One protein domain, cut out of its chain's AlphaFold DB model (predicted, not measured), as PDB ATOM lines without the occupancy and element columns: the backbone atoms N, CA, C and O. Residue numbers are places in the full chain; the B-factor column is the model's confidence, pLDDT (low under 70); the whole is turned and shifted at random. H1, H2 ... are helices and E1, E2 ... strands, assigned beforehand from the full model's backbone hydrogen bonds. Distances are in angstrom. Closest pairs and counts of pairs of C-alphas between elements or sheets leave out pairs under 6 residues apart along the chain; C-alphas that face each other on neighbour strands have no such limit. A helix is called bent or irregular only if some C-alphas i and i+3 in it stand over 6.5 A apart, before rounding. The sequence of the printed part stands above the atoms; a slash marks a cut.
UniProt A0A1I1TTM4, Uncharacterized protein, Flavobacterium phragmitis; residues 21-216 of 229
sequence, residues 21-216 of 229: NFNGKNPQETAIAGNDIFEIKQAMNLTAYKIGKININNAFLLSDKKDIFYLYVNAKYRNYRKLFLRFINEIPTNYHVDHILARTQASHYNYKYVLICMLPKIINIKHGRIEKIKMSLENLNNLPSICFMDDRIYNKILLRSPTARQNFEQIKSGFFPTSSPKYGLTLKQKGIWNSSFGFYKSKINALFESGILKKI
ATOM      1  N   ASN A  21     315.287 301.919 141.572       90.88
ATOM      2  CA  ASN A  21     315.877 300.892 142.427       90.88
ATOM      3  C   ASN A  21     314.907 299.746 142.747       90.88
ATOM      4  O   ASN A  21     315.347 298.629 142.994       90.88
ATOM      5  N   PHE A  22     313.594 299.995 142.709       91.06
ATOM      6  CA  PHE A  22     312.590 298.980 143.027       91.06
ATOM      7  C   PHE A  22     311.743 298.626 141.802       91.06
ATOM      8  O   PHE A  22     311.033 299.463 141.235       91.06
ATOM      9  N   ASN A  23     311.770 297.352 141.416       89.56
ATOM     10  CA  ASN A  23     311.013 296.803 140.289       89.56
ATOM     11  C   ASN A  23     309.753 296.070 140.760       89.56
ATOM     12  O   ASN A  23     309.561 294.890 140.482       89.56
ATOM     13  N   GLY A  24     308.892 296.790 141.482       91.31
ATOM     14  CA  GLY A  24     307.552 296.305 141.793       91.31
ATOM     15  C   GLY A  24     306.713 296.075 140.533       91.31
ATOM     16  O   GLY A  24     307.005 296.614 139.464       91.31
ATOM     17  N   LYS A  25     305.643 295.297 140.689       92.25
ATOM     18  CA  LYS A  25     304.611 295.079 139.675       92.25
ATOM     19  C   LYS A  25     303.993 296.394 139.232       92.25
ATOM     20  O   LYS A  25     303.731 297.274 140.058       92.25
ATOM     21  N   ASN A  26     303.747 296.506 137.931       89.12
ATOM     22  CA  ASN A  26     302.988 297.616 137.377       89.12
ATOM     23  C   ASN A  26     301.515 297.514 137.802       89.12
ATOM     24  O   ASN A  26     301.080 296.452 138.259       89.12
ATOM     25  N   PRO A  27     300.723 298.588 137.645       88.44
ATOM     26  CA  PRO A  27     299.306 298.572 137.990       88.44
ATOM     27  C   PRO A  27     298.556 297.375 137.396       88.44
ATOM     28  O   PRO A  27     297.921 296.630 138.131       88.44
ATOM     29  N   GLN A  28     298.729 297.119 136.102       86.31
ATOM     30  CA  GLN A  28     298.045 296.055 135.359       86.31
ATOM     31  C   GLN A  28     298.392 294.647 135.855       86.31
ATOM     32  O   GLN A  28     297.619 293.715 135.677       86.31
ATOM     33  N   GLU A  29     299.558 294.501 136.479       90.12
ATOM     34  CA  GLU A  29     300.084 293.233 136.985       90.12
ATOM     35  C   GLU A  29     299.833 293.077 138.488       90.12
ATOM     36  O   GLU A  29     300.155 292.043 139.064       90.12
ATOM     37  N   THR A  30     299.309 294.116 139.147       93.50
ATOM     38  CA  THR A  30     299.090 294.128 140.591       93.50
ATOM     39  C   THR A  30     297.677 293.663 140.911       93.50
ATOM     40  O   THR A  30     296.719 294.426 140.795       93.50
ATOM     41  N   ALA A  31     297.552 292.422 141.374       94.69
ATOM     42  CA  ALA A  31     296.333 291.920 141.993       94.69
ATOM     43  C   ALA A  31     296.087 292.654 143.321       94.69
ATOM     44  O   ALA A  31     296.917 292.614 144.231       94.69
ATOM     45  N   ILE A  32     294.952 293.331 143.460       95.00
ATOM     46  CA  ILE A  32     294.617 294.127 144.649       95.00
ATOM     47  C   ILE A  32     293.694 293.401 145.621       95.00
ATOM     48  O   ILE A  32     293.677 293.732 146.809       95.00
ATOM     49  N   ALA A  33     292.946 292.412 145.138       95.56
ATOM     50  CA  ALA A  33     292.104 291.559 145.958       95.56
ATOM     51  C   ALA A  33     291.882 290.196 145.288       95.56
ATOM     52  O   ALA A  33     292.083 290.046 144.085       95.56
ATOM     53  N   GLY A  34     291.465 289.205 146.068       95.12
ATOM     54  CA  GLY A  34     291.114 287.881 145.563       95.12
ATOM     55  C   GLY A  34     290.623 286.953 146.669       95.12
ATOM     56  O   GLY A  34     290.665 287.297 147.856       95.12
ATOM     57  N   ASN A  35     290.147 285.773 146.283       93.50
ATOM     58  CA  ASN A  35     289.597 284.792 147.223       93.50
ATOM     59  C   ASN A  35     290.583 283.727 147.676       93.50
ATOM     60  O   ASN A  35     290.514 283.281 148.827       93.50
ATOM     61  N   ASP A  36     291.531 283.388 146.811       94.88
ATOM     62  CA  ASP A  36     292.494 282.329 147.051       94.88
ATOM     63  C   ASP A  36     293.942 282.833 146.980       94.88
ATOM     64  O   ASP A  36     294.305 283.697 146.182       94.88
ATOM     65  N   ILE A  37     294.787 282.287 147.855       96.44
ATOM     66  CA  ILE A  37     296.193 282.689 147.975       96.44
ATOM     67  C   ILE A  37     296.986 282.252 146.743       96.44
ATOM     68  O   ILE A  37     297.858 282.991 146.282       96.44
ATOM     69  N   PHE A  38     296.714 281.058 146.219       95.19
ATOM     70  CA  PHE A  38     297.436 280.492 145.088       95.19
ATOM     71  C   PHE A  38     297.045 281.162 143.781       95.19
ATOM     72  O   PHE A  38     297.923 281.389 142.953       95.19
ATOM     73  N   GLU A  39     295.781 281.539 143.617       95.50
ATOM     74  CA  GLU A  39     295.339 282.366 142.496       95.50
ATOM     75  C   GLU A  39     296.052 283.726 142.482       95.50
ATOM     76  O   GLU A  39     296.684 284.083 141.487       95.50
ATOM     77  N   ILE A  40     296.056 284.450 143.611       97.25
ATOM     78  CA  ILE A  40     296.744 285.749 143.720       97.25
ATOM     79  C   ILE A  40     298.251 285.581 143.468       97.25
ATOM     80  O   ILE A  40     298.858 286.367 142.741       97.25
ATOM     81  N   LYS A  41     298.867 284.542 144.042       96.00
ATOM     82  CA  LYS A  41     300.282 284.202 143.835       96.00
ATOM     83  C   LYS A  41     300.600 283.974 142.353       96.00
ATOM     84  O   LYS A  41     301.609 284.491 141.876       96.00
ATOM     85  N   GLN A  42     299.775 283.190 141.657       95.38
ATOM     86  CA  GLN A  42     299.941 282.885 140.234       95.38
ATOM     87  C   GLN A  42     299.806 284.149 139.385       95.38
ATOM     88  O   GLN A  42     300.711 284.446 138.610       95.38
ATOM     89  N   ALA A  43     298.754 284.942 139.604       94.25
ATOM     90  CA  ALA A  43     298.538 286.206 138.900       94.25
ATOM     91  C   ALA A  43     299.691 287.198 139.087       94.25
ATOM     92  O   ALA A  43     300.136 287.840 138.140       94.25
ATOM     93  N   MET A  44     300.216 287.294 140.309       95.19
ATOM     94  CA  MET A  44     301.345 288.165 140.620       95.19
ATOM     95  C   MET A  44     302.686 287.581 140.166       95.19
ATOM     96  O   MET A  44     303.676 288.308 140.160       95.19
ATOM     97  N   ASN A  45     302.766 286.296 139.806       95.38
ATOM     98  CA  ASN A  45     304.014 285.577 139.541       95.38
ATOM     99  C   ASN A  45     305.088 285.854 140.618       95.38
ATOM    100  O   ASN A  45     306.180 286.351 140.335       95.38
ATOM    101  N   LEU A  46     304.726 285.623 141.884       96.12
ATOM    102  CA  LEU A  46     305.592 285.789 143.058       96.12
ATOM    103  C   LEU A  46     305.493 284.563 143.970       96.12
ATOM    104  O   LEU A  46     304.625 283.710 143.803       96.12
ATOM    105  N   THR A  47     306.372 284.457 144.967       96.75
ATOM    106  CA  THR A  47     306.270 283.379 145.962       96.75
ATOM    107  C   THR A  47     305.444 283.826 147.159       96.75
ATOM    108  O   THR A  47     305.639 284.932 147.655       96.75
ATOM    109  N   ALA A  48     304.548 282.957 147.636       97.88
ATOM    110  CA  ALA A  48     303.735 283.196 148.822       97.88
ATOM    111  C   ALA A  48     304.416 282.684 150.100       97.88
ATOM    112  O   ALA A  48     304.980 281.586 150.116       97.88
ATOM    113  N   TYR A  49     304.318 283.461 151.179       98.00
ATOM    114  CA  TYR A  49     304.907 283.174 152.483       98.00
ATOM    115  C   TYR A  49     303.906 283.375 153.623       98.00
ATOM    116  O   TYR A  49     303.157 284.356 153.675       98.00
ATOM    117  N   LYS A  50     303.948 282.452 154.583       97.56
ATOM    118  CA  LYS A  50     303.323 282.557 155.897       97.56
ATOM    119  C   LYS A  50     304.195 283.424 156.801       97.56
ATOM    120  O   LYS A  50     305.418 283.314 156.788       97.56
ATOM    121  N   ILE A  51     303.546 284.246 157.626       97.69
ATOM    122  CA  ILE A  51     304.207 285.245 158.473       97.69
ATOM    123  C   ILE A  51     304.227 284.767 159.931       97.69
ATOM    124  O   ILE A  51     303.300 285.028 160.703       97.69
ATOM    125  N   GLY A  52     305.289 284.076 160.338       95.81
ATOM    126  CA  GLY A  52     305.490 283.595 161.704       95.81
ATOM    127  C   GLY A  52     304.274 282.840 162.257       95.81
ATOM    128  O   GLY A  52     303.794 281.875 161.661       95.81
ATOM    129  N   LYS A  53     303.760 283.304 163.404       95.44
ATOM    130  CA  LYS A  53     302.574 282.738 164.079       95.44
ATOM    131  C   LYS A  53     301.230 283.244 163.528       95.44
ATOM    132  O   LYS A  53     300.186 282.845 164.031       95.44
ATOM    133  N   ILE A  54     301.219 284.141 162.539       97.25
ATOM    134  CA  ILE A  54     299.966 284.641 161.961       97.25
ATOM    135  C   ILE A  54     299.288 283.510 161.182       97.25
ATOM    136  O   ILE A  54     299.920 282.823 160.377       97.25
ATOM    137  N   ASN A  55     297.994 283.307 161.444       96.19
ATOM    138  CA  ASN A  55     297.187 282.360 160.681       96.19
ATOM    139  C   ASN A  55     297.137 282.812 159.213       96.19
ATOM    140  O   ASN A  55     296.829 283.971 158.933       96.19
ATOM    141  N   ILE A  56     297.410 281.892 158.291       95.31
ATOM    142  CA  ILE A  56     297.416 282.142 156.846       95.31
ATOM    143  C   ILE A  56     296.065 282.680 156.336       95.31
ATOM    144  O   ILE A  56     296.031 283.523 155.447       95.31
ATOM    145  N   ASN A  57     294.957 282.297 156.982       95.50
ATOM    146  CA  ASN A  57     293.619 282.813 156.684       95.50
ATOM    147  C   ASN A  57     293.423 284.290 157.052       95.50
ATOM    148  O   ASN A  57     292.450 284.896 156.603       95.50
ATOM    149  N   ASN A  58     294.314 284.856 157.872       97.75
ATOM    150  CA  ASN A  58     294.300 286.263 158.261       97.75
ATOM    151  C   ASN A  58     295.234 287.113 157.406       97.75
ATOM    152  O   ASN A  58     294.894 288.259 157.125       97.75
ATOM    153  N   ALA A  59     296.409 286.599 157.042       98.31
ATOM    154  CA  ALA A  59     297.364 287.325 156.216       98.31
ATOM    155  C   ALA A  59     298.416 286.402 155.600       98.31
ATOM    156  O   ALA A  59     298.830 285.413 156.210       98.31
ATOM    157  N   PHE A  60     298.915 286.808 154.439       98.44
ATOM    158  CA  PHE A  60     300.062 286.207 153.774       98.44
ATOM    159  C   PHE A  60     300.859 287.284 153.036       98.44
ATOM    160  O   PHE A  60     300.393 288.405 152.822       98.44
ATOM    161  N   LEU A  61     302.083 286.940 152.664       98.00
ATOM    162  CA  LEU A  61     302.987 287.829 151.953       98.00
ATOM    163  C   LEU A  61     303.321 287.238 150.588       98.00
ATOM    164  O   LEU A  61     303.645 286.056 150.513       98.00
ATOM    165  N   LEU A  62     303.311 288.045 149.531       98.12
ATOM    166  CA  LEU A  62     304.001 287.711 148.287       98.12
ATOM    167  C   LEU A  62     305.337 288.442 148.227       98.12
ATOM    168  O   LEU A  62     305.391 289.610 148.591       98.12
ATOM    169  N   SER A  63     306.407 287.791 147.782       96.50
ATOM    170  CA  SER A  63     307.720 288.434 147.655       96.50
ATOM    171  C   SER A  63     308.610 287.744 146.621       96.50
ATOM    172  O   SER A  63     308.446 286.552 146.334       96.50
ATOM    173  N   ASP A  64     309.563 288.506 146.081       93.06
ATOM    174  CA  ASP A  64     310.658 288.040 145.226       93.06
ATOM    175  C   ASP A  64     311.929 287.646 146.013       93.06
ATOM    176  O   ASP A  64     312.940 287.309 145.400       93.06
ATOM    177  N   LYS A  65     311.875 287.656 147.357       87.06
ATOM    178  CA  LYS A  65     313.002 287.456 148.297       87.06
ATOM    179  C   LYS A  65     314.091 288.528 148.278       87.06
ATOM    180  O   LYS A  65     315.083 288.376 148.983       87.06
ATOM    181  N   LYS A  66     313.929 289.570 147.471       85.75
ATOM    182  CA  LYS A  66     314.758 290.769 147.520       85.75
ATOM    183  C   LYS A  66     313.945 291.806 148.280       85.75
ATOM    184  O   LYS A  66     313.378 291.493 149.319       85.75
ATOM    185  N   ASP A  67     313.790 292.999 147.728       87.44
ATOM    186  CA  ASP A  67     313.138 294.096 148.431       87.44
ATOM    187  C   ASP A  67     311.658 294.282 148.061       87.44
ATOM    188  O   ASP A  67     310.990 295.163 148.612       87.44
ATOM    189  N   ILE A  68     311.120 293.462 147.148       93.94
ATOM    190  CA  ILE A  68     309.728 293.562 146.703       93.94
ATOM    191  C   ILE A  68     308.852 292.633 147.535       93.94
ATOM    192  O   ILE A  68     309.071 291.419 147.623       93.94
ATOM    193  N   PHE A  69     307.805 293.204 148.126       96.31
ATOM    194  CA  PHE A  69     306.818 292.444 148.876       96.31
ATOM    195  C   PHE A  69     305.405 293.012 148.716       96.31
ATOM    196  O   PHE A  69     305.210 294.196 148.499       96.31
ATOM    197  N   TYR A  70     304.391 292.176 148.872       97.88
ATOM    198  CA  TYR A  70     302.992 292.587 148.853       97.88
ATOM    199  C   TYR A  70     302.278 291.889 150.002       97.88
ATOM    200  O   TYR A  70     302.188 290.659 150.035       97.88
ATOM    201  N   LEU A  71     301.819 292.669 150.983       98.25
ATOM    202  CA  LEU A  71     301.116 292.143 152.151       98.25
ATOM    203  C   LEU A  71     299.618 292.077 151.867       98.25
ATOM    204  O   LEU A  71     298.958 293.111 151.776       98.25
ATOM    205  N   TYR A  72     299.079 290.866 151.822       98.50
ATOM    206  CA  TYR A  72     297.644 290.634 151.723       98.50
ATOM    207  C   TYR A  72     297.093 290.260 153.089       98.50
ATOM    208  O   TYR A  72     297.684 289.469 153.829       98.50
ATOM    209  N   VAL A  73     295.934 290.813 153.421       98.38
ATOM    210  CA  VAL A  73     295.215 290.481 154.649       98.38
ATOM    211  C   VAL A  73     293.778 290.127 154.335       98.38
ATOM    212  O   VAL A  73     293.200 290.607 153.364       98.38
ATOM    213  N   ASN A  74     293.178 289.307 155.185       97.44
ATOM    214  CA  ASN A  74     291.744 289.110 155.174       97.44
ATOM    215  C   ASN A  74     291.052 290.458 155.417       97.44
ATOM    216  O   ASN A  74     291.411 291.152 156.369       97.44
ATOM    217  N   ALA A  75     290.036 290.808 154.627       94.56
ATOM    218  CA  ALA A  75     289.337 292.093 154.743       94.56
ATOM    219  C   ALA A  75     288.754 292.359 156.150       94.56
ATOM    220  O   ALA A  75     288.491 293.505 156.522       94.56
ATOM    221  N   LYS A  76     288.534 291.309 156.957       94.44
ATOM    222  CA  LYS A  76     288.040 291.395 158.343       94.44
ATOM    223  C   LYS A  76     289.159 291.449 159.395       94.44
ATOM    224  O   LYS A  76     288.867 291.702 160.567       94.44
ATOM    225  N   TYR A  77     290.420 291.229 159.025       96.19
ATOM    226  CA  TYR A  77     291.547 291.217 159.957       96.19
ATOM    227  C   TYR A  77     291.842 292.629 160.467       96.19
ATOM    228  O   TYR A  77     292.225 293.500 159.702       96.19
ATOM    229  N   ARG A  78     291.682 292.881 161.773       94.62
ATOM    230  CA  ARG A  78     291.787 294.240 162.355       94.62
ATOM    231  C   ARG A  78     293.221 294.700 162.635       94.62
ATOM    232  O   ARG A  78     293.481 295.896 162.691       94.62
ATOM    233  N   ASN A  79     294.161 293.766 162.783       96.00
ATOM    234  CA  ASN A  79     295.537 294.052 163.213       96.00
ATOM    235  C   ASN A  79     296.514 294.291 162.046       96.00
ATOM    236  O   ASN A  79     297.731 294.261 162.237       96.00
ATOM    237  N   TYR A  80     296.002 294.552 160.841       95.75
ATOM    238  CA  TYR A  80     296.802 294.716 159.625       95.75
ATOM    239  C   TYR A  80     297.827 295.855 159.716       95.75
ATOM    240  O   TYR A  80     298.945 295.694 159.240       95.75
ATOM    241  N   ARG A  81     297.510 296.973 160.388       94.88
ATOM    242  CA  ARG A  81     298.460 298.090 160.575       94.88
ATOM    243  C   ARG A  81     299.686 297.671 161.386       94.88
ATOM    244  O   ARG A  81     300.816 297.917 160.978       94.88
ATOM    245  N   LYS A  82     299.454 296.980 162.509       94.88
ATOM    246  CA  LYS A  82     300.519 296.429 163.361       94.88
ATOM    247  C   LYS A  82     301.330 295.367 162.617       94.88
ATOM    248  O   LYS A  82     302.532 295.262 162.833       94.88
ATOM    249  N   LEU A  83     300.679 294.586 161.754       96.44
ATOM    250  CA  LEU A  83     301.354 293.607 160.909       96.44
ATOM    251  C   LEU A  83     302.250 294.285 159.863       96.44
ATOM    252  O   LEU A  83     303.410 293.909 159.753       96.44
ATOM    253  N   PHE A  84     301.755 295.305 159.159       96.00
ATOM    254  CA  PHE A  84     302.510 296.043 158.141       96.00
ATOM    255  C   PHE A  84     303.772 296.702 158.716       96.00
ATOM    256  O   PHE A  84     304.840 296.600 158.125       96.00
ATOM    257  N   LEU A  85     303.693 297.265 159.929       94.75
ATOM    258  CA  LEU A  85     304.842 297.836 160.650       94.75
ATOM    259  C   LEU A  85     305.976 296.839 160.947       94.75
ATOM    260  O   LEU A  85     307.089 297.254 161.258       94.75
ATOM    261  N   ARG A  86     305.736 295.524 160.844       94.56
ATOM    262  CA  ARG A  86     306.818 294.530 160.943       94.56
ATOM    263  C   ARG A  86     307.727 294.533 159.717       94.56
ATOM    264  O   ARG A  86     308.880 294.147 159.839       94.56
ATOM    265  N   PHE A  87     307.212 294.968 158.569       94.62
ATOM    266  CA  PHE A  87     307.904 294.933 157.280       94.62
ATOM    267  C   PHE A  87     308.599 296.245 156.929       94.62
ATOM    268  O   PHE A  87     309.394 296.261 155.998       94.62
ATOM    269  N   ILE A  88     308.332 297.327 157.662       93.25
ATOM    270  CA  ILE A  88     308.908 298.650 157.400       93.25
ATOM    271  C   ILE A  88     309.493 299.271 158.671       93.25
ATOM    272  O   ILE A  88     309.096 298.925 159.786       93.25
ATOM    273  N   ASN A  89     310.456 300.184 158.524       89.38
ATOM    274  CA  ASN A  89     311.047 300.907 159.660       89.38
ATOM    275  C   ASN A  89     310.048 301.837 160.350       89.38
ATOM    276  O   ASN A  89     309.905 301.774 161.567       89.38
ATOM    277  N   GLU A  90     309.335 302.649 159.574       89.19
ATOM    278  CA  GLU A  90     308.408 303.657 160.081       89.19
ATOM    279  C   GLU A  90     307.358 304.015 159.023       89.19
ATOM    280  O   GLU A  90     307.618 303.916 157.822       89.19
ATOM    281  N   ILE A  91     306.183 304.461 159.473       90.25
ATOM    282  CA  ILE A  91     305.172 305.087 158.613       90.25
ATOM    283  C   ILE A  91     305.436 306.598 158.638       90.25
ATOM    284  O   ILE A  91     305.480 307.163 159.732       90.25
ATOM    285  N   PRO A  92     305.574 307.273 157.482       90.12
ATOM    286  CA  PRO A  92     305.755 308.718 157.453       90.12
ATOM    287  C   PRO A  92     304.613 309.469 158.139       90.12
ATOM    288  O   PRO A  92     303.449 309.056 158.105       90.12
ATOM    289  N   THR A  93     304.925 310.634 158.700       88.88
ATOM    290  CA  THR A  93     303.918 311.523 159.281       88.88
ATOM    291  C   THR A  93     302.837 311.848 158.250       88.88
ATOM    292  O   THR A  93     303.125 312.105 157.083       88.88
ATOM    293  N   ASN A  94     301.572 311.840 158.679       90.12
ATOM    294  CA  ASN A  94     300.388 312.048 157.834       90.12
ATOM    295  C   ASN A  94     300.082 310.939 156.809       90.12
ATOM    296  O   ASN A  94     299.193 311.126 155.972       90.12
ATOM    297  N   TYR A  95     300.742 309.779 156.882       92.75
ATOM    298  CA  TYR A  95     300.372 308.596 156.105       92.75
ATOM    299  C   TYR A  95     299.546 307.616 156.939       92.75
ATOM    300  O   TYR A  95     299.718 307.471 158.146       92.75
ATOM    301  N   HIS A  96     298.627 306.929 156.271       92.44
ATOM    302  CA  HIS A  96     297.822 305.850 156.816       92.44
ATOM    303  C   HIS A  96     298.172 304.551 156.102       92.44
ATOM    304  O   HIS A  96     298.284 304.525 154.881       92.44
ATOM    305  N   VAL A  97     298.257 303.468 156.870       94.50
ATOM    306  CA  VAL A  97     298.212 302.109 156.327       94.50
ATOM    307  C   VAL A  97     296.752 301.679 156.258       94.50
ATOM    308  O   VAL A  97     296.034 301.770 157.263       94.50
ATOM    309  N   ASP A  98     296.307 301.237 155.088       93.75
ATOM    310  CA  ASP A  98     294.941 300.775 154.868       93.75
ATOM    311  C   ASP A  98     294.836 299.688 153.802       93.75
ATOM    312  O   ASP A  98     295.767 299.440 153.034       93.75
ATOM    313  N   HIS A  99     293.673 299.046 153.767       93.88
ATOM    314  CA  HIS A  99     293.296 298.208 152.642       93.88
ATOM    315  C   HIS A  99     293.223 299.070 151.387       93.88
ATOM    316  O   HIS A  99     292.646 300.163 151.401       93.88
ATOM    317  N   ILE A 100     293.809 298.577 150.302       91.94
ATOM    318  CA  ILE A 100     293.802 299.298 149.038       91.94
ATOM    319  C   ILE A 100     292.365 299.477 148.522       91.94
ATOM    320  O   ILE A 100     291.960 300.589 148.171       91.94
ATOM    321  N   LEU A 101     291.587 298.396 148.614       88.44
ATOM    322  CA  LEU A 101     290.152 298.334 148.401       88.44
ATOM    323  C   LEU A 101     289.454 298.435 149.760       88.44
ATOM    324  O   LEU A 101     289.807 297.715 150.696       88.44
ATOM    325  N   ALA A 102     288.454 299.305 149.894       85.25
ATOM    326  CA  ALA A 102     287.726 299.429 151.152       85.25
ATOM    327  C   ALA A 102     287.122 298.079 151.578       85.25
ATOM    328  O   ALA A 102     286.592 297.335 150.755       85.25
ATOM    329  N   ARG A 103     287.117 297.780 152.884       86.94
ATOM    330  CA  ARG A 103     286.534 296.534 153.423       86.94
ATOM    331  C   ARG A 103     285.092 296.303 152.952       86.94
ATOM    332  O   ARG A 103     284.709 295.164 152.709       86.94
ATOM    333  N   THR A 104     284.293 297.364 152.850       84.56
ATOM    334  CA  THR A 104     282.913 297.277 152.354       84.56
ATOM    335  C   THR A 104     282.868 296.841 150.894       84.56
ATOM    336  O   THR A 104     282.049 295.998 150.557       84.56
ATOM    337  N   GLN A 105     283.775 297.346 150.053       84.50
ATOM    338  CA  GLN A 105     283.892 296.953 148.646       84.50
ATOM    339  C   GLN A 105     284.384 295.521 148.504       84.50
ATOM    340  O   GLN A 105     283.766 294.739 147.797       84.50
ATOM    341  N   ALA A 106     285.433 295.146 149.238       88.56
ATOM    342  CA  ALA A 106     285.903 293.765 149.262       88.56
ATOM    343  C   ALA A 106     284.783 292.802 149.679       88.56
ATOM    344  O   ALA A 106     284.595 291.771 149.053       88.56
ATOM    345  N   SER A 107     283.983 293.170 150.687       86.62
ATOM    346  CA  SER A 107     282.829 292.367 151.101       86.62
ATOM    347  C   SER A 107     281.718 292.331 150.052       86.62
ATOM    348  O   SER A 107     281.089 291.292 149.902       86.62
ATOM    349  N   HIS A 108     281.461 293.441 149.355       83.50
ATOM    350  CA  HIS A 108     280.453 293.521 148.296       83.50
ATOM    351  C   HIS A 108     280.835 292.653 147.092       83.50
ATOM    352  O   HIS A 108     279.998 291.916 146.588       83.50
ATOM    353  N   TYR A 109     282.114 292.650 146.707       84.94
ATOM    354  CA  TYR A 109     282.644 291.789 145.648       84.94
ATOM    355  C   TYR A 109     283.032 290.381 146.126       84.94
ATOM    356  O   TYR A 109     283.650 289.624 145.384       84.94
ATOM    357  N   ASN A 110     282.708 290.032 147.374       88.25
ATOM    358  CA  ASN A 110     283.046 288.752 147.987       88.25
ATOM    359  C   ASN A 110     284.535 288.370 147.847       88.25
ATOM    360  O   ASN A 110     284.843 287.219 147.567       88.25
ATOM    361  N   TYR A 111     285.454 289.325 148.026       92.81
ATOM    362  CA  TYR A 111     286.895 289.082 148.102       92.81
ATOM    363  C   TYR A 111     287.351 288.870 149.545       92.81
ATOM    364  O   TYR A 111     287.191 289.737 150.411       92.81
ATOM    365  N   LYS A 112     287.987 287.723 149.801       95.38
ATOM    366  CA  LYS A 112     288.534 287.362 151.114       95.38
ATOM    367  C   LYS A 112     289.772 288.178 151.468       95.38
ATOM    368  O   LYS A 112     289.845 288.705 152.580       95.38
ATOM    369  N   TYR A 113     290.739 288.266 150.558       97.81
ATOM    370  CA  TYR A 113     292.031 288.904 150.787       97.81
ATOM    371  C   TYR A 113     292.158 290.203 150.002       97.81
ATOM    372  O   TYR A 113     291.769 290.280 148.841       97.81
ATOM    373  N   VAL A 114     292.743 291.217 150.635       97.38
ATOM    374  CA  VAL A 114     292.958 292.546 150.065       97.38
ATOM    375  C   VAL A 114     294.388 292.986 150.346       97.38
ATOM    376  O   VAL A 114     294.910 292.791 151.448       97.38
ATOM    377  N   LEU A 115     295.018 293.588 149.343       97.69
ATOM    378  CA  LEU A 115     296.355 294.151 149.442       97.69
ATOM    379  C   LEU A 115     296.365 295.367 150.381       97.69
ATOM    380  O   LEU A 115     295.467 296.214 150.360       97.69
ATOM    381  N   ILE A 116     297.400 295.464 151.207       97.31
ATOM    382  CA  ILE A 116     297.643 296.612 152.077       97.31
ATOM    383  C   ILE A 116     298.546 297.624 151.377       97.31
ATOM    384  O   ILE A 116     299.535 297.268 150.738       97.31
ATOM    385  N   CYS A 117     298.219 298.901 151.549       95.44
ATOM    386  CA  CYS A 117     299.009 300.023 151.063       95.44
ATOM    387  C   CYS A 117     299.151 301.110 152.134       95.44
ATOM    388  O   CYS A 117     298.453 301.123 153.151       95.44
ATOM    389  N   MET A 118     300.066 302.036 151.886       94.88
ATOM    390  CA  MET A 118     300.370 303.197 152.700       94.88
ATOM    391  C   MET A 118     300.156 304.459 151.860       94.88
ATOM    392  O   MET A 118     300.782 304.629 150.818       94.88
ATOM    393  N   LEU A 119     299.272 305.354 152.299       92.88
ATOM    394  CA  LEU A 119     298.855 306.534 151.533       92.88
ATOM    395  C   LEU A 119     298.735 307.773 152.425       92.88
ATOM    396  O   LEU A 119     298.375 307.638 153.596       92.88
ATOM    397  N   PRO A 120     298.927 308.994 151.894       91.94
ATOM    398  CA  PRO A 120     298.611 310.215 152.623       91.94
ATOM    399  C   PRO A 120     297.149 310.231 153.087       91.94
ATOM    400  O   PRO A 120     296.227 309.978 152.301       91.94
ATOM    401  N   LYS A 121     296.920 310.604 154.350       90.56
ATOM    402  CA  LYS A 121     295.597 310.640 154.997       90.56
ATOM    403  C   LYS A 121     294.556 311.394 154.168       90.56
ATOM    404  O   LYS A 121     293.441 310.912 153.987       90.56
ATOM    405  N   ILE A 122     294.932 312.557 153.632       89.31
ATOM    406  CA  ILE A 122     294.042 313.426 152.848       89.31
ATOM    407  C   ILE A 122     293.558 312.722 151.574       89.31
ATOM    408  O   ILE A 122     292.379 312.811 151.231       89.31
ATOM    409  N   ILE A 123     294.447 312.002 150.884       88.81
ATOM    410  CA  ILE A 123     294.104 311.270 149.660       88.81
ATOM    411  C   ILE A 123     293.168 310.109 149.990       88.81
ATOM    412  O   ILE A 123     292.128 309.972 149.345       88.81
ATOM    413  N   ASN A 124     293.473 309.337 151.039       86.62
ATOM    414  CA  ASN A 124     292.634 308.209 151.443       86.62
ATOM    415  C   ASN A 124     291.201 308.654 151.803       86.62
ATOM    416  O   ASN A 124     290.231 308.048 151.353       86.62
ATOM    417  N   ILE A 125     291.051 309.763 152.539       85.38
ATOM    418  CA  ILE A 125     289.735 310.317 152.903       85.38
ATOM    419  C   ILE A 125     288.941 310.753 151.661       85.38
ATOM    420  O   ILE A 125     287.754 310.442 151.550       85.38
ATOM    421  N   LYS A 126     289.583 311.459 150.717       85.38
ATOM    422  CA  LYS A 126     288.924 311.945 149.491       85.38
ATOM    423  C   LYS A 126     288.399 310.796 148.630       85.38
ATOM    424  O   LYS A 126     287.241 310.832 148.217       85.38
ATOM    425  N   HIS A 127     289.230 309.781 148.392       85.69
ATOM    426  CA  HIS A 127     288.840 308.590 147.628       85.69
ATOM    427  C   HIS A 127     287.735 307.803 148.338       85.69
ATOM    428  O   HIS A 127     286.717 307.501 147.718       85.69
ATOM    429  N   GLY A 128     287.846 307.606 149.655       81.75
ATOM    430  CA  GLY A 128     286.844 306.890 150.449       81.75
ATOM    431  C   GLY A 128     285.431 307.492 150.394       81.75
ATOM    432  O   GLY A 128     284.448 306.758 150.475       81.75
ATOM    433  N   ARG A 129     285.291 308.816 150.225       79.75
ATOM    434  CA  ARG A 129     283.975 309.464 150.062       79.75
ATOM    435  C   ARG A 129     283.310 309.093 148.735       79.75
ATOM    436  O   ARG A 129     282.119 308.801 148.721       79.75
ATOM    437  N   ILE A 130     284.069 309.103 147.642       77.44
ATOM    438  CA  ILE A 130     283.563 308.783 146.297       77.44
ATOM    439  C   ILE A 130     283.290 307.283 146.166       77.44
ATOM    440  O   ILE A 130     282.271 306.883 145.608       77.44
ATOM    441  N   GLU A 131     284.162 306.466 146.755       76.00
ATOM    442  CA  GLU A 131     284.043 305.012 146.812       76.00
ATOM    443  C   GLU A 131     282.703 304.533 147.401       76.00
ATOM    444  O   GLU A 131     282.124 303.581 146.885       76.00
ATOM    445  N   LYS A 132     282.180 305.203 148.439       73.12
ATOM    446  CA  LYS A 132     280.910 304.836 149.098       73.12
ATOM    447  C   LYS A 132     279.662 305.128 148.264       73.12
ATOM    448  O   LYS A 132     278.696 304.386 148.359       73.12
ATOM    449  N   ILE A 133     279.675 306.206 147.480       65.50
ATOM    450  CA  ILE A 133     278.496 306.676 146.733       65.50
ATOM    451  C   ILE A 133     278.174 305.746 145.555       65.50
ATOM    452  O   ILE A 133     277.017 305.604 145.185       65.50
ATOM    453  N   LYS A 134     279.187 305.114 144.954       63.16
ATOM    454  CA  LYS A 134     279.027 304.369 143.696       63.16
ATOM    455  C   LYS A 134     278.745 302.875 143.859       63.16
ATOM    456  O   LYS A 134     278.159 302.289 142.961       63.16
ATOM    457  N   MET A 135     279.072 302.287 145.013       62.56
ATOM    458  CA  MET A 135     278.752 300.883 145.318       62.56
ATOM    459  C   MET A 135     277.252 300.563 145.250       62.56
ATOM    460  O   MET A 135     276.884 299.417 145.040       62.56
ATOM    461  N   SER A 136     276.373 301.548 145.437       58.16
ATOM    462  CA  SER A 136     274.924 301.333 145.391       58.16
ATOM    463  C   SER A 136     274.373 301.108 143.977       58.16
ATOM    464  O   SER A 136     273.164 300.971 143.829       58.16
ATOM    465  N   LEU A 137     275.219 301.136 142.940       54.44
ATOM    466  CA  LEU A 137     274.803 301.169 141.534       54.44
ATOM    467  C   LEU A 137     275.204 299.924 140.721       54.44
ATOM    468  O   LEU A 137     274.947 299.905 139.518       54.44
ATOM    469  N   GLU A 138     275.847 298.914 141.318       61.47
ATOM    470  CA  GLU A 138     276.445 297.793 140.570       61.47
ATOM    471  C   GLU A 138     275.685 296.467 140.721       61.47
ATOM    472  O   GLU A 138     275.316 296.060 141.822       61.47
ATOM    473  N   ASN A 139     275.489 295.775 139.591       57.34
ATOM    474  CA  ASN A 139     274.959 294.411 139.525       57.34
ATOM    475  C   ASN A 139     276.100 293.390 139.687       57.34
ATOM    476  O   ASN A 139     277.130 293.496 139.025       57.34
ATOM    477  N   LEU A 140     275.887 292.382 140.536       65.44
ATOM    478  CA  LEU A 140     276.900 291.433 141.035       65.44
ATOM    479  C   LEU A 140     277.126 290.185 140.161       65.44
ATOM    480  O   LEU A 140     277.849 289.272 140.561       65.44
ATOM    481  N   ASN A 141     276.502 290.104 138.990       61.09
ATOM    482  CA  ASN A 141     276.568 288.891 138.179       61.09
ATOM    483  C   ASN A 141     277.939 288.813 137.477       61.09
ATOM    484  O   ASN A 141     278.266 289.682 136.674       61.09
ATOM    485  N   ASN A 142     278.709 287.755 137.767       71.00
ATOM    486  CA  ASN A 142     280.028 287.417 137.197       71.00
ATOM    487  C   ASN A 142     281.224 288.259 137.682       71.00
ATOM    488  O   ASN A 142     281.917 288.904 136.893       71.00
ATOM    489  N   LEU A 143     281.521 288.201 138.982       80.19
ATOM    490  CA  LEU A 143     282.757 288.767 139.532       80.19
ATOM    491  C   LEU A 143     283.966 287.846 139.266       80.19
ATOM    492  O   LEU A 143     283.867 286.640 139.500       80.19
ATOM    493  N   PRO A 144     285.120 288.382 138.825       86.31
ATOM    494  CA  PRO A 144     286.332 287.588 138.650       86.31
ATOM    495  C   PRO A 144     286.897 287.162 140.008       86.31
ATOM    496  O   PRO A 144     286.757 287.883 140.998       86.31
ATOM    497  N   SER A 145     287.584 286.020 140.066       89.19
ATOM    498  CA  SER A 145     288.152 285.486 141.313       89.19
ATOM    499  C   SER A 145     289.307 286.330 141.878       89.19
ATOM    500  O   SER A 145     289.544 286.348 143.091       89.19
ATOM    501  N   ILE A 146     289.964 287.095 141.001       91.56
ATOM    502  CA  ILE A 146     291.004 288.077 141.302       91.56
ATOM    503  C   ILE A 146     290.561 289.440 140.772       91.56
ATOM    504  O   ILE A 146     290.084 289.559 139.646       91.56
ATOM    505  N   CYS A 147     290.780 290.477 141.573       90.62
ATOM    506  CA  CYS A 147     290.643 291.865 141.164       90.62
ATOM    507  C   CYS A 147     292.033 292.460 140.957       90.62
ATOM    508  O   CYS A 147     292.854 292.471 141.884       90.62
ATOM    509  N   PHE A 148     292.301 292.942 139.747       90.62
ATOM    510  CA  PHE A 148     293.512 293.696 139.438       90.62
ATOM    511  C   PHE A 148     293.311 295.179 139.734       90.62
ATOM    512  O   PHE A 148     292.206 295.640 140.009       90.62
ATOM    513  N   MET A 149     294.409 295.930 139.732       86.19
ATOM    514  CA  MET A 149     294.343 297.374 139.885       86.19
ATOM    515  C   MET A 149     293.445 297.994 138.814       86.19
ATOM    516  O   MET A 149     293.702 297.816 137.628       86.19
ATOM    517  N   ASP A 150     292.480 298.800 139.247       81.12
ATOM    518  CA  ASP A 150     291.649 299.633 138.382       81.12
ATOM    519  C   ASP A 150     292.173 301.090 138.335       81.12
ATOM    520  O   ASP A 150     293.076 301.494 139.084       81.12
ATOM    521  N   ASP A 151     291.606 301.920 137.456       77.75
ATOM    522  CA  ASP A 151     291.999 303.333 137.325       77.75
ATOM    523  C   ASP A 151     291.770 304.165 138.600       77.75
ATOM    524  O   ASP A 151     292.452 305.165 138.859       77.75
ATOM    525  N   ARG A 152     290.785 303.779 139.404       79.56
ATOM    526  CA  ARG A 152     290.369 304.510 140.597       79.56
ATOM    527  C   ARG A 152     291.413 304.334 141.695       79.56
ATOM    528  O   ARG A 152     291.887 305.325 142.258       79.56
ATOM    529  N   ILE A 153     291.870 303.105 141.914       85.56
ATOM    530  CA  ILE A 153     292.984 302.815 142.812       85.56
ATOM    531  C   ILE A 153     294.313 303.323 142.231       85.56
ATOM    532  O   ILE A 153     295.131 303.875 142.970       85.56
ATOM    533  N   TYR A 154     294.519 303.246 140.915       87.19
ATOM    534  CA  TYR A 154     295.685 303.847 140.262       87.19
ATOM    535  C   TYR A 154     295.806 305.347 140.575       87.19
ATOM    536  O   TYR A 154     296.856 305.820 141.023       87.19
ATOM    537  N   ASN A 155     294.718 306.106 140.423       87.06
ATOM    538  CA  ASN A 155     294.687 307.527 140.763       87.06
ATOM    539  C   ASN A 155     294.883 307.772 142.267       87.06
ATOM    540  O   ASN A 155     295.551 308.741 142.641       87.06
ATOM    541  N   LYS A 156     294.357 306.889 143.123       89.19
ATOM    542  CA  LYS A 156     294.555 306.925 144.579       89.19
ATOM    543  C   LYS A 156     296.027 306.792 144.957       89.19
ATOM    544  O   LYS A 156     296.537 307.642 145.686       89.19
ATOM    545  N   ILE A 157     296.728 305.796 144.415       90.94
ATOM    546  CA  ILE A 157     298.160 305.596 144.674       90.94
ATOM    547  C   ILE A 157     298.989 306.750 144.115       90.94
ATOM    548  O   ILE A 157     299.880 307.252 144.795       90.94
ATOM    549  N   LEU A 158     298.669 307.246 142.918       90.25
ATOM    550  CA  LEU A 158     299.384 308.380 142.325       90.25
ATOM    551  C   LEU A 158     299.040 309.742 142.946       90.25
ATOM    552  O   LEU A 158     299.461 310.772 142.414       90.25
ATOM    553  N   LEU A 159     298.319 309.753 144.071       88.00
ATOM    554  CA  LEU A 159     297.970 310.943 144.849       88.00
ATOM    555  C   LEU A 159     297.142 311.960 144.050       88.00
ATOM    556  O   LEU A 159     297.216 313.168 144.276       88.00
ATOM    557  N   ARG A 160     296.351 311.468 143.096       86.00
ATOM    558  CA  ARG A 160     295.488 312.278 142.237       86.00
ATOM    559  C   ARG A 160     294.081 312.367 142.815       86.00
ATOM    560  O   ARG A 160     293.660 311.540 143.627       86.00
ATOM    561  N   SER A 161     293.339 313.379 142.365       81.75
ATOM    562  CA  SER A 161     291.899 313.450 142.626       81.75
ATOM    563  C   SER A 161     291.201 312.196 142.075       81.75
ATOM    564  O   SER A 161     291.593 311.733 141.002       81.75
ATOM    565  N   PRO A 162     290.152 311.669 142.732       75.19
ATOM    566  CA  PRO A 162     289.394 310.519 142.224       75.19
ATOM    567  C   PRO A 162     288.719 310.769 140.867       75.19
ATOM    568  O   PRO A 162     288.370 309.826 140.173       75.19
ATOM    569  N   THR A 163     288.529 312.037 140.494       74.25
ATOM    570  CA  THR A 163     287.957 312.470 139.209       74.25
ATOM    571  C   THR A 163     289.018 312.896 138.193       74.25
ATOM    572  O   THR A 163     288.697 313.408 137.122       74.25
ATOM    573  N   ALA A 164     290.304 312.770 138.530       72.62
ATOM    574  CA  ALA A 164     291.367 313.264 137.673       72.62
ATOM    575  C   ALA A 164     291.413 312.478 136.358       72.62
ATOM    576  O   ALA A 164     291.605 311.265 136.365       72.62
ATOM    577  N   ARG A 165     291.360 313.210 135.238       60.38
ATOM    578  CA  ARG A 165     291.604 312.686 133.881       60.38
ATOM    579  C   ARG A 165     290.616 311.602 133.433       60.38
ATOM    580  O   ARG A 165     290.966 310.798 132.577       60.38
ATOM    581  N   GLN A 166     289.410 311.586 133.995       66.75
ATOM    582  CA  GLN A 166     288.361 310.643 133.622       66.75
ATOM    583  C   GLN A 166     287.028 311.374 133.443       66.75
ATOM    584  O   GLN A 166     286.661 312.216 134.265       66.75
ATOM    585  N   ASN A 167     286.296 311.048 132.378       64.12
ATOM    586  CA  ASN A 167     284.895 311.443 132.231       64.12
ATOM    587  C   ASN A 167     283.992 310.565 133.123       64.12
ATOM    588  O   ASN A 167     284.430 309.549 133.658       64.12
ATOM    589  N   PHE A 168     282.732 310.956 133.325       64.56
ATOM    590  CA  PHE A 168     281.839 310.273 134.271       64.56
ATOM    591  C   PHE A 168     281.698 308.761 134.004       64.56
ATOM    592  O   PHE A 168     281.756 307.973 134.953       64.56
ATOM    593  N   GLU A 169     281.610 308.369 132.730       65.50
ATOM    594  CA  GLU A 169     281.536 306.970 132.299       65.50
ATOM    595  C   GLU A 169     282.825 306.196 132.598       65.50
ATOM    596  O   GLU A 169     282.754 305.097 133.135       65.50
ATOM    597  N   GLN A 170     284.005 306.784 132.378       66.44
ATOM    598  CA  GLN A 170     285.297 306.186 132.746       66.44
ATOM    599  C   GLN A 170     285.452 306.030 134.261       66.44
ATOM    600  O   GLN A 170     285.964 305.023 134.749       66.44
ATOM    601  N   ILE A 171     284.979 307.018 135.026       63.53
ATOM    602  CA  ILE A 171     284.973 306.912 136.483       63.53
ATOM    603  C   ILE A 171     284.026 305.783 136.889       63.53
ATOM    604  O   ILE A 171     284.335 305.110 137.852       63.53
ATOM    605  N   LYS A 172     282.883 305.566 136.222       64.06
ATOM    606  CA  LYS A 172     281.949 304.465 136.528       64.06
ATOM    607  C   LYS A 172     282.520 303.102 136.120       64.06
ATOM    608  O   LYS A 172     282.490 302.182 136.925       64.06
ATOM    609  N   SER A 173     283.122 302.991 134.937       60.69
ATOM    610  CA  SER A 173     283.756 301.752 134.477       60.69
ATOM    611  C   SER A 173     284.948 301.342 135.351       60.69
ATOM    612  O   SER A 173     285.236 300.162 135.490       60.69
ATOM    613  N   GLY A 174     285.630 302.306 135.981       57.72
ATOM    614  CA  GLY A 174     286.730 302.080 136.925       57.72
ATOM    615  C   GLY A 174     286.341 301.471 138.278       57.72
ATOM    616  O   GLY A 174     287.214 301.361 139.133       57.72
ATOM    617  N   PHE A 175     285.068 301.130 138.504       58.72
ATOM    618  CA  PHE A 175     284.617 300.392 139.694       58.72
ATOM    619  C   PHE A 175     284.388 298.902 139.415       58.72
ATOM    620  O   PHE A 175     284.314 298.121 140.361       58.72
ATOM    621  N   PHE A 176     284.371 298.482 138.145       64.12
ATOM    622  CA  PHE A 176     284.297 297.065 137.815       64.12
ATOM    623  C   PHE A 176     285.656 296.387 138.047       64.12
ATOM    624  O   PHE A 176     286.671 296.899 137.568       64.12
ATOM    625  N   PRO A 177     285.695 295.200 138.684       59.72
ATOM    626  CA  PRO A 177     286.933 294.448 138.921       59.72
ATOM    627  C   PRO A 177     287.725 294.054 137.662       59.72
ATOM    628  O   PRO A 177     288.874 293.633 137.761       59.72
ATOM    629  N   THR A 178     287.110 294.156 136.482       64.44
ATOM    630  CA  THR A 178     287.727 293.884 135.176       64.44
ATOM    631  C   THR A 178     288.420 295.105 134.563       64.44
ATOM    632  O   THR A 178     289.075 294.981 133.527       64.44
ATOM    633  N   SER A 179     288.286 296.288 135.166       68.38
ATOM    634  CA  SER A 179     288.947 297.508 134.700       68.38
ATOM    635  C   SER A 179     290.448 297.471 134.983       68.38
ATOM    636  O   SER A 179     290.874 297.018 136.041       68.38
ATOM    637  N   SER A 180     291.255 297.976 134.047       70.44
ATOM    638  CA  SER A 180     292.711 298.042 134.184       70.44
ATOM    639  C   SER A 180     293.270 299.308 133.522       70.44
ATOM    640  O   SER A 180     292.825 299.664 132.422       70.44
ATOM    641  N   PRO A 181     294.250 299.997 134.140       74.12
ATOM    642  CA  PRO A 181     294.886 301.163 133.549       74.12
ATOM    643  C   PRO A 181     295.560 300.825 132.222       74.12
ATOM    644  O   PRO A 181     296.283 299.840 132.105       74.12
ATOM    645  N   LYS A 182     295.431 301.697 131.220       71.56
ATOM    646  CA  LYS A 182     296.101 301.518 129.913       71.56
ATOM    647  C   LYS A 182     297.516 302.102 129.849       71.56
ATOM    648  O   LYS A 182     298.177 302.004 128.821       71.56
ATOM    649  N   TYR A 183     297.977 302.737 130.924       72.06
ATOM    650  CA  TYR A 183     299.202 303.537 130.923       72.06
ATOM    651  C   TYR A 183     300.270 302.948 131.843       72.06
ATOM    652  O   TYR A 183     299.976 302.507 132.956       72.06
ATOM    653  N   GLY A 184     301.525 303.004 131.397       77.50
ATOM    654  CA  GLY A 184     302.681 302.717 132.242       77.50
ATOM    655  C   GLY A 184     302.946 303.815 133.279       77.50
ATOM    656  O   GLY A 184     302.311 304.875 133.297       77.50
ATOM    657  N   LEU A 185     303.923 303.570 134.151       87.62
ATOM    658  CA  LEU A 185     304.385 304.535 135.145       87.62
ATOM    659  C   LEU A 185     305.662 305.227 134.658       87.62
ATOM    660  O   LEU A 185     306.659 304.580 134.352       87.62
ATOM    661  N   THR A 186     305.675 306.560 134.665       91.00
ATOM    662  CA  THR A 186     306.945 307.309 134.596       91.00
ATOM    663  C   THR A 186     307.806 306.996 135.822       91.00
ATOM    664  O   THR A 186     307.282 306.627 136.874       91.00
ATOM    665  N   LEU A 187     309.118 307.240 135.752       90.88
ATOM    666  CA  LEU A 187     310.039 306.916 136.850       90.88
ATOM    667  C   LEU A 187     309.613 307.512 138.207       90.88
ATOM    668  O   LEU A 187     309.610 306.825 139.222       90.88
ATOM    669  N   LYS A 188     309.170 308.776 138.225       93.00
ATOM    670  CA  LYS A 188     308.668 309.424 139.449       93.00
ATOM    671  C   LYS A 188     307.380 308.766 139.963       93.00
ATOM    672  O   LYS A 188     307.217 308.614 141.169       93.00
ATOM    673  N   GLN A 189     306.468 308.393 139.065       93.88
ATOM    674  CA  GLN A 189     305.220 307.716 139.435       93.88
ATOM    675  C   GLN A 189     305.489 306.310 139.975       93.88
ATOM    676  O   GLN A 189     304.862 305.919 140.951       93.88
ATOM    677  N   LYS A 190     306.467 305.600 139.407       93.81
ATOM    678  CA  LYS A 190     306.947 304.317 139.924       93.81
ATOM    679  C   LYS A 190     307.529 304.461 141.331       93.81
ATOM    680  O   LYS A 190     307.238 303.646 142.193       93.81
ATOM    681  N   GLY A 191     308.231 305.559 141.615       94.06
ATOM    682  CA  GLY A 191     308.627 305.911 142.980       94.06
ATOM    683  C   GLY A 191     307.461 306.039 143.953       94.06
ATOM    684  O   GLY A 191     307.492 305.444 145.026       94.06
ATOM    685  N   ILE A 192     306.420 306.793 143.582       94.19
ATOM    686  CA  ILE A 192     305.210 306.970 144.410       94.19
ATOM    687  C   ILE A 192     304.516 305.619 144.633       94.19
ATOM    688  O   ILE A 192     304.127 305.286 145.754       94.19
ATOM    689  N   TRP A 193     304.409 304.832 143.565       93.62
ATOM    690  CA  TRP A 193     303.837 303.493 143.568       93.62
ATOM    691  C   TRP A 193     304.558 302.562 144.544       93.62
ATOM    692  O   TRP A 193     303.960 302.087 145.504       93.62
ATOM    693  N   ASN A 194     305.868 302.394 144.368       93.31
ATOM    694  CA  ASN A 194     306.723 301.575 145.226       93.31
ATOM    695  C   ASN A 194     306.697 302.047 146.689       93.31
ATOM    696  O   ASN A 194     306.670 301.240 147.619       93.31
ATOM    697  N   SER A 195     306.655 303.365 146.905       93.00
ATOM    698  CA  SER A 195     306.565 303.943 148.251       93.00
ATOM    699  C   SER A 195     305.262 303.579 148.950       93.00
ATOM    700  O   SER A 195     305.261 303.341 150.157       93.00
ATOM    701  N   SER A 196     304.168 303.467 148.196       94.31
ATOM    702  CA  SER A 196     302.855 303.106 148.736       94.31
ATOM    703  C   SER A 196     302.790 301.660 149.229       94.31
ATOM    704  O   SER A 196     301.898 301.321 149.998       94.31
ATOM    705  N   PHE A 197     303.751 300.814 148.858       94.44
ATOM    706  CA  PHE A 197     303.880 299.446 149.368       94.44
ATOM    707  C   PHE A 197     305.036 299.277 150.364       94.44
ATOM    708  O   PHE A 197     305.222 298.193 150.903       94.44
ATOM    709  N   GLY A 198     305.773 300.350 150.675       90.75
ATOM    710  CA  GLY A 198     306.779 300.355 151.742       90.75
ATOM    711  C   GLY A 198     308.172 299.850 151.350       90.75
ATOM    712  O   GLY A 198     308.964 299.544 152.238       90.75
ATOM    713  N   PHE A 199     308.513 299.785 150.057       90.50
ATOM    714  CA  PHE A 199     309.779 299.174 149.606       90.50
ATOM    715  C   PHE A 199     311.027 299.923 150.090       90.50
ATOM    716  O   PHE A 199     312.007 299.316 150.507       90.50
ATOM    717  N   TYR A 200     310.970 301.255 150.124       83.44
ATOM    718  CA  TYR A 200     312.123 302.125 150.390       83.44
ATOM    719  C   TYR A 200     312.652 302.128 151.835       83.44
ATOM    720  O   TYR A 200     313.645 302.794 152.120       83.44
ATOM    721  N   LYS A 201     312.000 301.408 152.756       83.94
ATOM    722  CA  LYS A 201     312.446 301.186 154.146       83.94
ATOM    723  C   LYS A 201     312.098 299.771 154.614       83.94
ATOM    724  O   LYS A 201     311.690 299.572 155.762       83.94
ATOM    725  N   SER A 202     312.185 298.820 153.689       90.25
ATOM    726  CA  SER A 202     311.808 297.431 153.913       90.25
ATOM    727  C   SER A 202     312.738 296.736 154.913       90.25
ATOM    728  O   SER A 202     313.948 296.946 154.910       90.25
ATOM    729  N   LYS A 203     312.162 295.869 155.749       93.75
ATOM    730  CA  LYS A 203     312.862 294.939 156.656       93.75
ATOM    731  C   LYS A 203     312.867 293.507 156.119       93.75
ATOM    732  O   LYS A 203     313.164 292.569 156.854       93.75
ATOM    733  N   ILE A 204     312.457 293.315 154.867       93.19
ATOM    734  CA  ILE A 204     312.099 291.997 154.347       93.19
ATOM    735  C   ILE A 204     313.258 290.992 154.381       93.19
ATOM    736  O   ILE A 204     313.041 289.857 154.799       93.19
ATOM    737  N   ASN A 205     314.480 291.419 154.050       92.75
ATOM    738  CA  ASN A 205     315.662 290.551 154.053       92.75
ATOM    739  C   ASN A 205     315.947 290.012 155.464       92.75
ATOM    740  O   ASN A 205     316.027 288.801 155.654       92.75
ATOM    741  N   ALA A 206     315.926 290.885 156.476       93.38
ATOM    742  CA  ALA A 206     316.086 290.484 157.875       93.38
ATOM    743  C   ALA A 206     314.988 289.506 158.345       93.38
ATOM    744  O   ALA A 206     315.247 288.604 159.138       93.38
ATOM    745  N   LEU A 207     313.751 289.646 157.849       94.50
ATOM    746  CA  LEU A 207     312.652 288.725 158.177       94.50
ATOM    747  C   LEU A 207     312.804 287.344 157.516       94.50
ATOM    748  O   LEU A 207     312.297 286.352 158.056       94.50
ATOM    749  N   PHE A 208     313.460 287.273 156.356       95.00
ATOM    750  CA  PHE A 208     313.847 286.003 155.741       95.00
ATOM    751  C   PHE A 208     314.972 285.336 156.530       95.00
ATOM    752  O   PHE A 208     314.838 284.166 156.887       95.00
ATOM    753  N   GLU A 209     316.024 286.084 156.858       94.75
ATOM    754  CA  GLU A 209     317.169 285.603 157.646       94.75
ATOM    755  C   GLU A 209     316.741 285.090 159.024       94.75
ATOM    756  O   GLU A 209     317.223 284.060 159.489       94.75
ATOM    757  N   SER A 210     315.761 285.743 159.657       95.25
ATOM    758  CA  SER A 210     315.246 285.324 160.961       95.25
ATOM    759  C   SER A 210     314.327 284.091 160.912       95.25
ATOM    760  O   SER A 210     313.779 283.702 161.944       95.25
ATOM    761  N   GLY A 211     314.028 283.539 159.730       93.94
ATOM    762  CA  GLY A 211     313.119 282.398 159.563       93.94
ATOM    763  C   GLY A 211     311.645 282.683 159.897       93.94
ATOM    764  O   GLY A 211     310.847 281.749 160.040       93.94
ATOM    765  N   ILE A 212     311.251 283.959 160.028       95.94
ATOM    766  CA  ILE A 212     309.852 284.342 160.290       95.94
ATOM    767  C   ILE A 212     308.980 284.048 159.066       95.94
ATOM    768  O   ILE A 212     307.806 283.699 159.220       95.94
ATOM    769  N   LEU A 213     309.533 284.181 157.862       97.00
ATOM    770  CA  LEU A 213     308.825 283.949 156.609       97.00
ATOM    771  C   LEU A 213     309.035 282.513 156.130       97.00
ATOM    772  O   LEU A 213     310.139 282.117 155.771       97.00
ATOM    773  N   LYS A 214     307.950 281.735 156.096       96.38
ATOM    774  CA  LYS A 214     307.967 280.339 155.634       96.38
ATOM    775  C   LYS A 214     307.185 280.214 154.341       96.38
ATOM    776  O   LYS A 214     306.061 280.706 154.267       96.38
ATOM    777  N   LYS A 215     307.770 279.583 153.323       96.62
ATOM    778  CA  LYS A 215     307.117 279.392 152.022       96.62
ATOM    779  C   LYS A 215     305.799 278.634 152.205       96.62
ATOM    780  O   LYS A 215     305.729 277.691 152.988       96.62
ATOM    781  N   ILE A 216     304.759 279.076 151.506       95.38
ATOM    782  CA  ILE A 216     303.485 278.360 151.415       95.38
ATOM    783  C   ILE A 216     303.587 277.421 150.216       95.38
ATOM    784  O   ILE A 216     303.760 277.869 149.076       95.38
TER     785      ILE A 216
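What this domain is: This is residues 21 to 216 of the 229 residues of an uncharacterized protein of Flavobacterium phragmitis (UniProt A0A1I1TTM4). A strongly twisted sheet of eight strands curls round one short helix, H1, and H2 packs on it at E5. H8 lies by E8 at one end of the longest axis; H4, H5 and H6 lie toward the other end, and H7 packs beside E6. The printed part has 196 residues, with eight named helices and eight named strands in the order E1 H1 E2 E3 E4 H2 E5 H3 E6 H4 E7 H5 H6 H7 H8 E8. The sheet is branched, its neighbour pairs antiparallel, and the class is mixed. The whole is compact, with a radius of gyration of the C-alphas of 15.9 A and spans of 49 by 35 by 27 A.

Where its parts are: E1, residues 31 to 34, begins at C-alpha 31 (296.333, 291.920, 141.993). H1 is residues 37 to 44, E2 47 to 51, E3 59 to 63, E4 69 to 74 with 16.7 A, H2 80 to 84, E5 95 to 99 and H3 103 to 108. E6, residues 113 to 120, measures 22.4 A, and H4, residues 121 to 137, 26.5 A. H4 is irregular, only just: C-alphas 133 and 136 are 6.6 A apart. E7 is 146 to 148, H5 151 to 157, H6 168 to 173, H7 187 to 196 with 14.4 A, and H8 204 to 209. E8, residues 213 to 215, ends at C-alpha 215 (307.117, 279.392, 152.022).

How they stand to each other: E1 and E5 lie on one side of E6, with N 34 and O 113 at 3.0 A and N 96 and O 119 at 2.8 A; E4 lies on the other side, with N 114 and O 73 at 2.8 A. E7 is beside E1, N 32 and O 147 at 2.8 A. E2, E3 and E4 form a meander, each strand the antiparallel neighbour of the one before, through two hairpins with N 49 and O 61 at 2.8 A and N 62 and O 70 at 2.9 A. E8 is beside E2, N 50 and O 214 at 2.8 A. H1 is on the sheet, its Lys 41 C-alpha 6.1 A from that of Ala 48, the closest to E2. H2 has a height over the sheet of 7.0 A and is only just over E6, with 3 of its C-alphas there. H3, H4 and H5 only graze the sheet. H7 is only just at the sheet's level, at a height of 3.9 A. H8 is on the sheet, only just over none of its strands, with 2 C-alphas on E2. H4, with residues 123 to 127 alone, only just touches H5, with 3 pairs of C-alphas within 8 A, the closest those of His 127 and Lys 156, 6.7 A. H6 is not on the sheet. Every O i to N i+4 pair is within hydrogen-bond range in H1, H2, H3, H5, H6, H7 and H8; in H4, 7 of 13 are.

The domain as a whole: The C-alphas farthest apart, of Phe 168 and Ser 210, are 49.5 A apart. The printed part has no cut, and H6 to H7 is the long link. Residues 133 to 141 and 165 to 179 have pLDDT under 70.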